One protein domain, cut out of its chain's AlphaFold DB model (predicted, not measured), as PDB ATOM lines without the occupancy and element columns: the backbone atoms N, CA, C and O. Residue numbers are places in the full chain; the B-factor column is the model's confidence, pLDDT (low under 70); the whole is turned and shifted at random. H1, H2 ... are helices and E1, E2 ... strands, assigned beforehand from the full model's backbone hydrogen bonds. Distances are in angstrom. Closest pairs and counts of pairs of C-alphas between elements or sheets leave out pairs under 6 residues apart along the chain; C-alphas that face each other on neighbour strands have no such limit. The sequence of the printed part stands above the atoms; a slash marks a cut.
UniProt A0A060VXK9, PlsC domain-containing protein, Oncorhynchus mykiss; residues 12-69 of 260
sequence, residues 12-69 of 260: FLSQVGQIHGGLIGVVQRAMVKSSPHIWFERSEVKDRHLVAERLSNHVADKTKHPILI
ATOM      1  N   PHE A  12      84.883 140.949  93.620       66.81
ATOM      2  CA  PHE A  12      86.045 141.620  94.194       66.81
ATOM      3  C   PHE A  12      86.323 141.044  95.590       66.81
ATOM      4  O   PHE A  12      85.402 140.594  96.262       66.81
ATOM      5  N   LEU A  13      87.578 141.031  96.039       73.19
ATOM      6  CA  LEU A  13      87.910 140.665  97.418       73.19
ATOM      7  C   LEU A  13      87.990 141.923  98.280       73.19
ATOM      8  O   LEU A  13      88.645 142.903  97.911       73.19
ATOM      9  N   SER A  14      87.360 141.877  99.450       77.31
ATOM     10  CA  SER A  14      87.503 142.918 100.464       77.31
ATOM     11  C   SER A  14      88.807 142.687 101.216       77.31
ATOM     12  O   SER A  14      88.949 141.724 101.958       77.31
ATOM     13  N   GLN A  15      89.791 143.557 101.026       79.06
ATOM     14  CA  GLN A  15      91.031 143.496 101.808       79.06
ATOM     15  C   GLN A  15      90.867 144.180 103.166       79.06
ATOM     16  O   GLN A  15      90.158 145.187 103.271       79.06
ATOM     17  N   VAL A  16      91.563 143.645 104.171       78.75
ATOM     18  CA  VAL A  16      91.723 144.264 105.490       78.75
ATOM     19  C   VAL A  16      93.083 144.943 105.577       78.75
ATOM     20  O   VAL A  16      94.103 144.333 105.254       78.75
ATOM     21  N   GLY A  17      93.117 146.193 106.037       75.81
ATOM     22  CA  GLY A  17      94.375 146.913 106.210       75.81
ATOM     23  C   GLY A  17      94.291 148.103 107.158       75.81
ATOM     24  O   GLY A  17      93.214 148.548 107.551       75.81
ATOM     25  N   GLN A  18      95.459 148.639 107.508       75.88
ATOM     26  CA  GLN A  18      95.572 149.842 108.327       75.88
ATOM     27  C   GLN A  18      95.558 151.105 107.451       75.88
ATOM     28  O   GLN A  18      96.199 151.156 106.391       75.88
ATOM     29  N   ILE A  19      94.865 152.148 107.911       73.62
ATOM     30  CA  ILE A  19      94.873 153.469 107.267       73.62
ATOM     31  C   ILE A  19      96.255 154.113 107.425       73.62
ATOM     32  O   ILE A  19      96.806 154.174 108.527       73.62
ATOM     33  N   HIS A  20      96.809 154.611 106.319       72.38
ATOM     34  CA  HIS A  20      98.073 155.344 106.296       72.38
ATOM     35  C   HIS A  20      97.850 156.813 105.907       72.38
ATOM     36  O   HIS A  20      96.973 157.146 105.112       72.38
ATOM     37  N   GLY A  21      98.662 157.711 106.470       71.44
ATOM     38  CA  GLY A  21      98.668 159.132 106.118       71.44
ATOM     39  C   GLY A  21      99.481 159.446 104.852       71.44
ATOM     40  O   GLY A  21     100.042 158.564 104.200       71.44
ATOM     41  N   GLY A  22      99.571 160.734 104.510       78.31
ATOM     42  CA  GLY A  22     100.417 161.226 103.415       78.31
ATOM     43  C   GLY A  22      99.976 160.768 102.018       78.31
ATOM     44  O   GLY A  22      98.788 160.574 101.756       78.31
ATOM     45  N   LEU A  23     100.946 160.607 101.111       70.00
ATOM     46  CA  LEU A  23     100.709 160.224  99.712       70.00
ATOM     47  C   LEU A  23     100.055 158.834  99.590       70.00
ATOM     48  O   LEU A  23      99.151 158.651  98.778       70.00
ATOM     49  N   ILE A  24     100.445 157.884 100.448       74.12
ATOM     50  CA  ILE A  24      99.839 156.542 100.504       74.12
ATOM     51  C   ILE A  24      98.356 156.640 100.866       74.12
ATOM     52  O   ILE A  24      97.533 155.985 100.233       74.12
ATOM     53  N   GLY A  25      97.992 157.513 101.807       73.38
ATOM     54  CA  GLY A  25      96.594 157.735 102.177       73.38
ATOM     55  C   GLY A  25      95.726 158.273 101.035       73.38
ATOM     56  O   GLY A  25      94.540 157.960 100.959       73.38
ATOM     57  N   VAL A  26      96.297 159.060 100.116       76.69
ATOM     58  CA  VAL A  26      95.577 159.534  98.918       76.69
ATOM     59  C   VAL A  26      95.302 158.376  97.955       76.69
ATOM     60  O   VAL A  26      94.173 158.238  97.485       76.69
ATOM     61  N   VAL A  27      96.295 157.514  97.717       76.12
ATOM     62  CA  VAL A  27      96.142 156.316  96.872       76.12
ATOM     63  C   VAL A  27      95.145 155.334  97.489       76.12
ATOM     64  O   VAL A  27      94.246 154.855  96.800       76.12
ATOM     65  N   GLN A  28      95.231 155.100  98.802       75.75
ATOM     66  CA  GLN A  28      94.282 154.257  99.530       75.75
ATOM     67  C   GLN A  28      92.847 154.776  99.385       75.75
ATOM     68  O   GLN A  28      91.960 154.004  99.025       75.75
ATOM     69  N   ARG A  29      92.613 156.085  99.577       74.12
ATOM     70  CA  ARG A  29      91.285 156.704  99.391       74.12
ATOM     71  C   ARG A  29      90.732 156.522  97.976       74.12
ATOM     72  O   ARG A  29      89.530 156.320  97.823       74.12
ATOM     73  N   ALA A  30      91.589 156.562  96.956       74.62
ATOM     74  CA  ALA A  30      91.181 156.277  95.584       74.62
ATOM     75  C   ALA A  30      90.771 154.803  95.401       74.62
ATOM     76  O   ALA A  30      89.749 154.537  94.770       74.62
ATOM     77  N   MET A  31      91.497 153.856  96.009       68.94
ATOM     78  CA  MET A  31      91.159 152.424  95.966       68.94
ATOM     79  C   MET A  31      89.850 152.101  96.699       68.94
ATOM     80  O   MET A  31      89.036 151.345  96.169       68.94
ATOM     81  N   VAL A  32      89.584 152.721  97.858       68.94
ATOM     82  CA  VAL A  32      88.323 152.530  98.616       68.94
ATOM     83  C   VAL A  32      87.098 152.892  97.779       68.94
ATOM     84  O   VAL A  32      86.043 152.282  97.912       68.94
ATOM     85  N   LYS A  33      87.236 153.866  96.875       67.81
ATOM     86  CA  LYS A  33      86.147 154.287  95.988       67.81
ATOM     87  C   LYS A  33      85.764 153.213  94.958       67.81
ATOM     88  O   LYS A  33      84.678 153.291  94.393       67.81
ATOM     89  N   SER A  34      86.643 152.240  94.708       66.25
ATOM     90  CA  SER A  34      86.452 151.190  93.699       66.25
ATOM     91  C   SER A  34      85.954 149.855  94.259       66.25
ATOM     92  O   SER A  34      85.308 149.109  93.529       66.25
ATOM     93  N   SER A  35      86.212 149.551  95.537       65.12
ATOM     94  CA  SER A  35      85.813 148.287  96.166       65.12
ATOM     95  C   SER A  35      85.597 148.464  97.678       65.12
ATOM     96  O   SER A  35      86.333 149.228  98.315       65.12
ATOM     97  N   PRO A  36      84.603 147.785  98.282       68.62
ATOM     98  CA  PRO A  36      84.363 147.844  99.719       68.62
ATOM     99  C   PRO A  36      85.497 147.138 100.479       68.62
ATOM    100  O   PRO A  36      85.489 145.923 100.651       68.62
ATOM    101  N   HIS A  37      86.484 147.902 100.939       76.75
ATOM    102  CA  HIS A  37      87.597 147.431 101.769       76.75
ATOM    103  C   HIS A  37      87.356 147.764 103.246       76.75
ATOM    104  O   HIS A  37      86.790 148.816 103.562       76.75
ATOM    105  N   ILE A  38      87.812 146.898 104.153       78.62
ATOM    106  CA  ILE A  38      87.716 147.137 105.598       78.62
ATOM    107  C   ILE A  38      89.024 147.781 106.050       78.62
ATOM    108  O   ILE A  38      90.069 147.133 106.121       78.62
ATOM    109  N   TRP A  39      88.962 149.073 106.346       73.50
ATOM    110  CA  TRP A  39      90.099 149.821 106.860       73.50
ATOM    111  C   TRP A  39      89.919 150.093 108.341       73.50
ATOM    112  O   TRP A  39      88.852 150.544 108.755       73.50
ATOM    113  N   PHE A  40      90.979 149.846 109.100       74.19
ATOM    114  CA  PHE A  40      91.023 150.120 110.528       74.19
ATOM    115  C   PHE A  40      91.975 151.276 110.816       74.19
ATOM    116  O   PHE A  40      93.070 151.373 110.235       74.19
ATOM    117  N   GLU A  41      91.570 152.153 111.728       72.94
ATOM    118  CA  GLU A  41      92.470 153.162 112.270       72.94
ATOM    119  C   GLU A  41      93.406 152.545 113.315       72.94
ATOM    120  O   GLU A  41      93.080 151.563 113.974       72.94
ATOM    121  N   ARG A  42      94.604 153.113 113.493       67.19
ATOM    122  CA  ARG A  42      95.589 152.591 114.455       67.19
ATOM    123  C   ARG A  42      95.057 152.549 115.895       67.19
ATOM    124  O   ARG A  42      95.516 151.720 116.672       67.19
ATOM    125  N   SER A  43      94.145 153.455 116.240       67.12
ATOM    126  CA  SER A  43      93.398 153.480 117.502       67.12
ATOM    127  C   SER A  43      92.442 152.291 117.604       67.12
ATOM    128  O   SER A  43      92.500 151.563 118.586       67.12
ATOM    129  N   GLU A  44      91.639 152.045 116.569       63.53
ATOM    130  CA  GLU A  44      90.689 150.925 116.502       63.53
ATOM    131  C   GLU A  44      91.387 149.560 116.492       63.53
ATOM    132  O   GLU A  44      90.894 148.622 117.099       63.53
ATOM    133  N   VAL A  45      92.565 149.438 115.865       60.06
ATOM    134  CA  VAL A  45      93.352 148.186 115.865       60.06
ATOM    135  C   VAL A  45      93.802 147.785 117.277       60.06
ATOM    136  O   VAL A  45      94.077 146.609 117.517       60.06
ATOM    137  N   LYS A  46      93.888 148.734 118.223       65.69
ATOM    138  CA  LYS A  46      94.169 148.407 119.630       65.69
ATOM    139  C   LYS A  46      92.971 147.743 120.309       65.69
ATOM    140  O   LYS A  46      93.178 146.928 121.203       65.69
ATOM    141  N   ASP A  47      91.755 148.054 119.869       74.56
ATOM    142  CA  ASP A  47      90.529 147.447 120.375       74.56
ATOM    143  C   ASP A  47      90.210 146.163 119.593       74.56
ATOM    144  O   ASP A  47      89.508 146.150 118.577       74.56
ATOM    145  N   ARG A  48      90.778 145.050 120.068       73.25
ATOM    146  CA  ARG A  48      90.633 143.727 119.440       73.25
ATOM    147  C   ARG A  48      89.171 143.285 119.341       73.25
ATOM    148  O   ARG A  48      88.808 142.645 118.354       73.25
ATOM    149  N   HIS A  49      88.339 143.646 120.319       78.38
ATOM    150  CA  HIS A  49      86.931 143.258 120.352       78.38
ATOM    151  C   HIS A  49      86.139 143.953 119.247       78.38
ATOM    152  O   HIS A  49      85.408 143.287 118.511       78.38
ATOM    153  N   LEU A  50      86.353 145.256 119.059       79.88
ATOM    154  CA  LEU A  50      85.697 146.013 117.993       79.88
ATOM    155  C   LEU A  50      86.081 145.491 116.597       79.88
ATOM    156  O   LEU A  50      85.241 145.396 115.696       79.88
ATOM    157  N   VAL A  51      87.351 145.112 116.412       79.62
ATOM    158  CA  VAL A  51      87.838 144.515 115.159       79.62
ATOM    159  C   VAL A  51      87.162 143.167 114.897       79.62
ATOM    160  O   VAL A  51      86.658 142.945 113.792       79.62
ATOM    161  N   ALA A  52      87.117 142.288 115.902       81.75
ATOM    162  CA  ALA A  52      86.491 140.973 115.790       81.75
ATOM    163  C   ALA A  52      84.986 141.077 115.498       81.75
ATOM    164  O   ALA A  52      84.483 140.394 114.600       81.75
ATOM    165  N   GLU A  53      84.277 141.979 116.179       84.62
ATOM    166  CA  GLU A  53      82.849 142.216 115.960       84.62
ATOM    167  C   GLU A  53      82.577 142.719 114.536       84.62
ATOM    168  O   GLU A  53      81.706 142.196 113.834       84.62
ATOM    169  N   ARG A  54      83.358 143.693 114.052       83.94
ATOM    170  CA  ARG A  54      83.193 144.242 112.699       83.94
ATOM    171  C   ARG A  54      83.455 143.199 111.617       83.94
ATOM    172  O   ARG A  54      82.728 143.162 110.621       83.94
ATOM    173  N   LEU A  55      84.475 142.360 111.801       84.12
ATOM    174  CA  LEU A  55      84.761 141.258 110.883       84.12
ATOM    175  C   LEU A  55      83.648 140.202 110.926       84.12
ATOM    176  O   LEU A  55      83.184 139.783 109.867       84.12
ATOM    177  N   SER A  56      83.158 139.843 112.114       85.44
ATOM    178  CA  SER A  56      82.034 138.914 112.286       85.44
ATOM    179  C   SER A  56      80.764 139.411 111.586       85.44
ATOM    180  O   SER A  56      80.190 138.709 110.751       85.44
ATOM    181  N   ASN A  57      80.398 140.676 111.802       87.44
ATOM    182  CA  ASN A  57      79.257 141.324 111.148       87.44
ATOM    183  C   ASN A  57      79.417 141.423 109.621       87.44
ATOM    184  O   ASN A  57      78.429 141.453 108.883       87.44
ATOM    185  N   HIS A  58      80.652 141.508 109.114       85.88
ATOM    186  CA  HIS A  58      80.910 141.479 107.673       85.88
ATOM    187  C   HIS A  58      80.740 140.074 107.102       85.88
ATOM    188  O   HIS A  58      80.100 139.929 106.066       85.88
ATOM    189  N   VAL A  59      81.270 139.053 107.776       84.56
ATOM    190  CA  VAL A  59      81.180 137.652 107.337       84.56
ATOM    191  C   VAL A  59      79.745 137.115 107.413       84.56
ATOM    192  O   VAL A  59      79.348 136.314 106.566       84.56
ATOM    193  N   ALA A  60      78.947 137.570 108.383       85.81
ATOM    194  CA  ALA A  60      77.538 137.195 108.508       85.81
ATOM    195  C   ALA A  60      76.669 137.697 107.337       85.81
ATOM    196  O   ALA A  60      75.643 137.093 107.011       85.81
ATOM    197  N   ASP A  61      77.074 138.788 106.683       86.25
ATOM    198  CA  ASP A  61      76.335 139.394 105.583       86.25
ATOM    199  C   ASP A  61      76.741 138.786 104.231       86.25
ATOM    200  O   ASP A  61      77.761 139.133 103.637       86.25
ATOM    201  N   LYS A  62      75.884 137.909 103.700       81.06
ATOM    202  CA  LYS A  62      76.095 137.217 102.415       81.06
ATOM    203  C   LYS A  62      76.084 138.141 101.192       81.06
ATOM    204  O   LYS A  62      76.417 137.685 100.102       81.06
ATOM    205  N   THR A  63      75.661 139.398 101.341       84.19
ATOM    206  CA  THR A  63      75.699 140.387 100.251       84.19
ATOM    207  C   THR A  63      77.075 141.031 100.106       84.19
ATOM    208  O   THR A  63      77.375 141.624  99.067       84.19
ATOM    209  N   LYS A  64      77.924 140.910 101.133       81.56
ATOM    210  CA  LYS A  64      79.273 141.462 101.133       81.56
ATOM    211  C   LYS A  64      80.268 140.491 100.513       81.56
ATOM    212  O   LYS A  64      80.101 139.275 100.503       81.56
ATOM    213  N   HIS A  65      81.341 141.071  99.998       83.06
ATOM    214  CA  HIS A  65      82.425 140.332  99.376       83.06
ATOM    215  C   HIS A  65      83.267 139.578 100.420       83.06
ATOM    216  O   HIS A  65      83.431 140.074 101.542       83.06
ATOM    217  N   PRO A  66      83.842 138.412 100.061       84.56
ATOM    218  CA  PRO A  66      84.711 137.668 100.958       84.56
ATOM    219  C   PRO A  66      85.963 138.472 101.314       84.56
ATOM    220  O   PRO A  66      86.465 139.276 100.520       84.56
ATOM    221  N   ILE A  67      86.459 138.243 102.528       85.31
ATOM    222  CA  ILE A  67      87.569 139.001 103.093       85.31
ATOM    223  C   ILE A  67      88.896 138.298 102.797       85.31
ATOM    224  O   ILE A  67      89.046 137.109 103.071       85.31
ATOM    225  N   LEU A  68      89.871 139.049 102.286       87.25
ATOM    226  CA  LEU A  68      91.265 138.621 102.194       87.25
ATOM    227  C   LEU A  68      92.054 139.192 103.375       87.25
ATOM    228  O   LEU A  68      92.179 140.412 103.522       87.25
ATOM    229  N   ILE A  69      92.607 138.293 104.187       85.31
ATOM    230  CA  ILE A  69      93.427 138.608 105.357       85.31
ATOM    231  C   ILE A  69      94.837 138.036 105.203       85.31
ATOM    232  O   ILE A  69      95.029 136.978 104.609       85.31
TER     233      ILE A  69
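AT A GLANCE: This is residues 12 to 69 of the 260 residues of the protein "PlsC domain-containing protein" of Oncorhynchus mykiss (UniProt A0A060VXK9). A flat, open piece, with a pair of short parallel strands, E1 and E2, in the middle and one helix out at each end of its length: H1 towards one end, H2 towards the other, with the two helices apart. H1 lies in the loop of chain that leads from E1 back to E2, its first turns standing free, and after H2 the last residues fold back so that residues 67 to 68 run beside the beginning of E1. The printed part has 58 residues with two named helices and two named strands, in the order E1, H1, E2, H2; the sheet has the order E1, E2 and is parallel, and the class is mixed, helices and strands. It is only just compact, close to loose, with a radius of gyration of the C-alphas of 11.9 A, and the C-alphas span 34 by 27 by 15 A.

HOW THE PARTS SIT: E1, residues 14 to 18, and E2, residues 38 to 40, are parallel neighbours, with 10 degrees between their directions. The C-alphas of Val 16 and Ile 38 face each other at 4.9 A. N 38 and O 15 are within hydrogen-bond range at 3.0 A, and N 17 and O 38 at 3.2 A. With H1, residues 22 to 32, they form a strand-helix-strand unit, two parallel neighbour strands with a helix between them along the chain, and its crossover is right-handed. Residues 21 to 27, of which 22 to 27 belong to H1, stand free. H2, residues 48 to 60, has its centre 11.0 A from that of E2; their closest C-alphas, those of Phe 40 and Val 51, are 7.9 A apart. H2 is apart from E1 and from H1. Residues 14 to 15 of E1 also form a short parallel pairing with residues 67 to 68. In H1 and H2 every O i to N i+4 pair is within hydrogen-bond range.

IN THESE COORDINATES: E1 begins at C-alpha 14 (87.503, 142.918, 100.464) and is 13.2 A long. H1 is 15.6 A long and ends at C-alpha 32 (88.323, 152.530, 98.616). E2, three residues, is 6.6 A long. H2, the longest helix, is 18.3 A long and ends at C-alpha 60 (77.538, 137.195, 108.508).

THE WHOLE: The two C-alphas farthest apart, those of Gly 22 and Lys 62, are 34.2 A apart. The printed part has no cut. The links E1 to H1 and H1 to E2 are tight, and the link E2 to H2 is short. The mean pLDDT of the printed part is 76.4; residue 12, residues 31 to 36 and residues 42 to 46 are under 70.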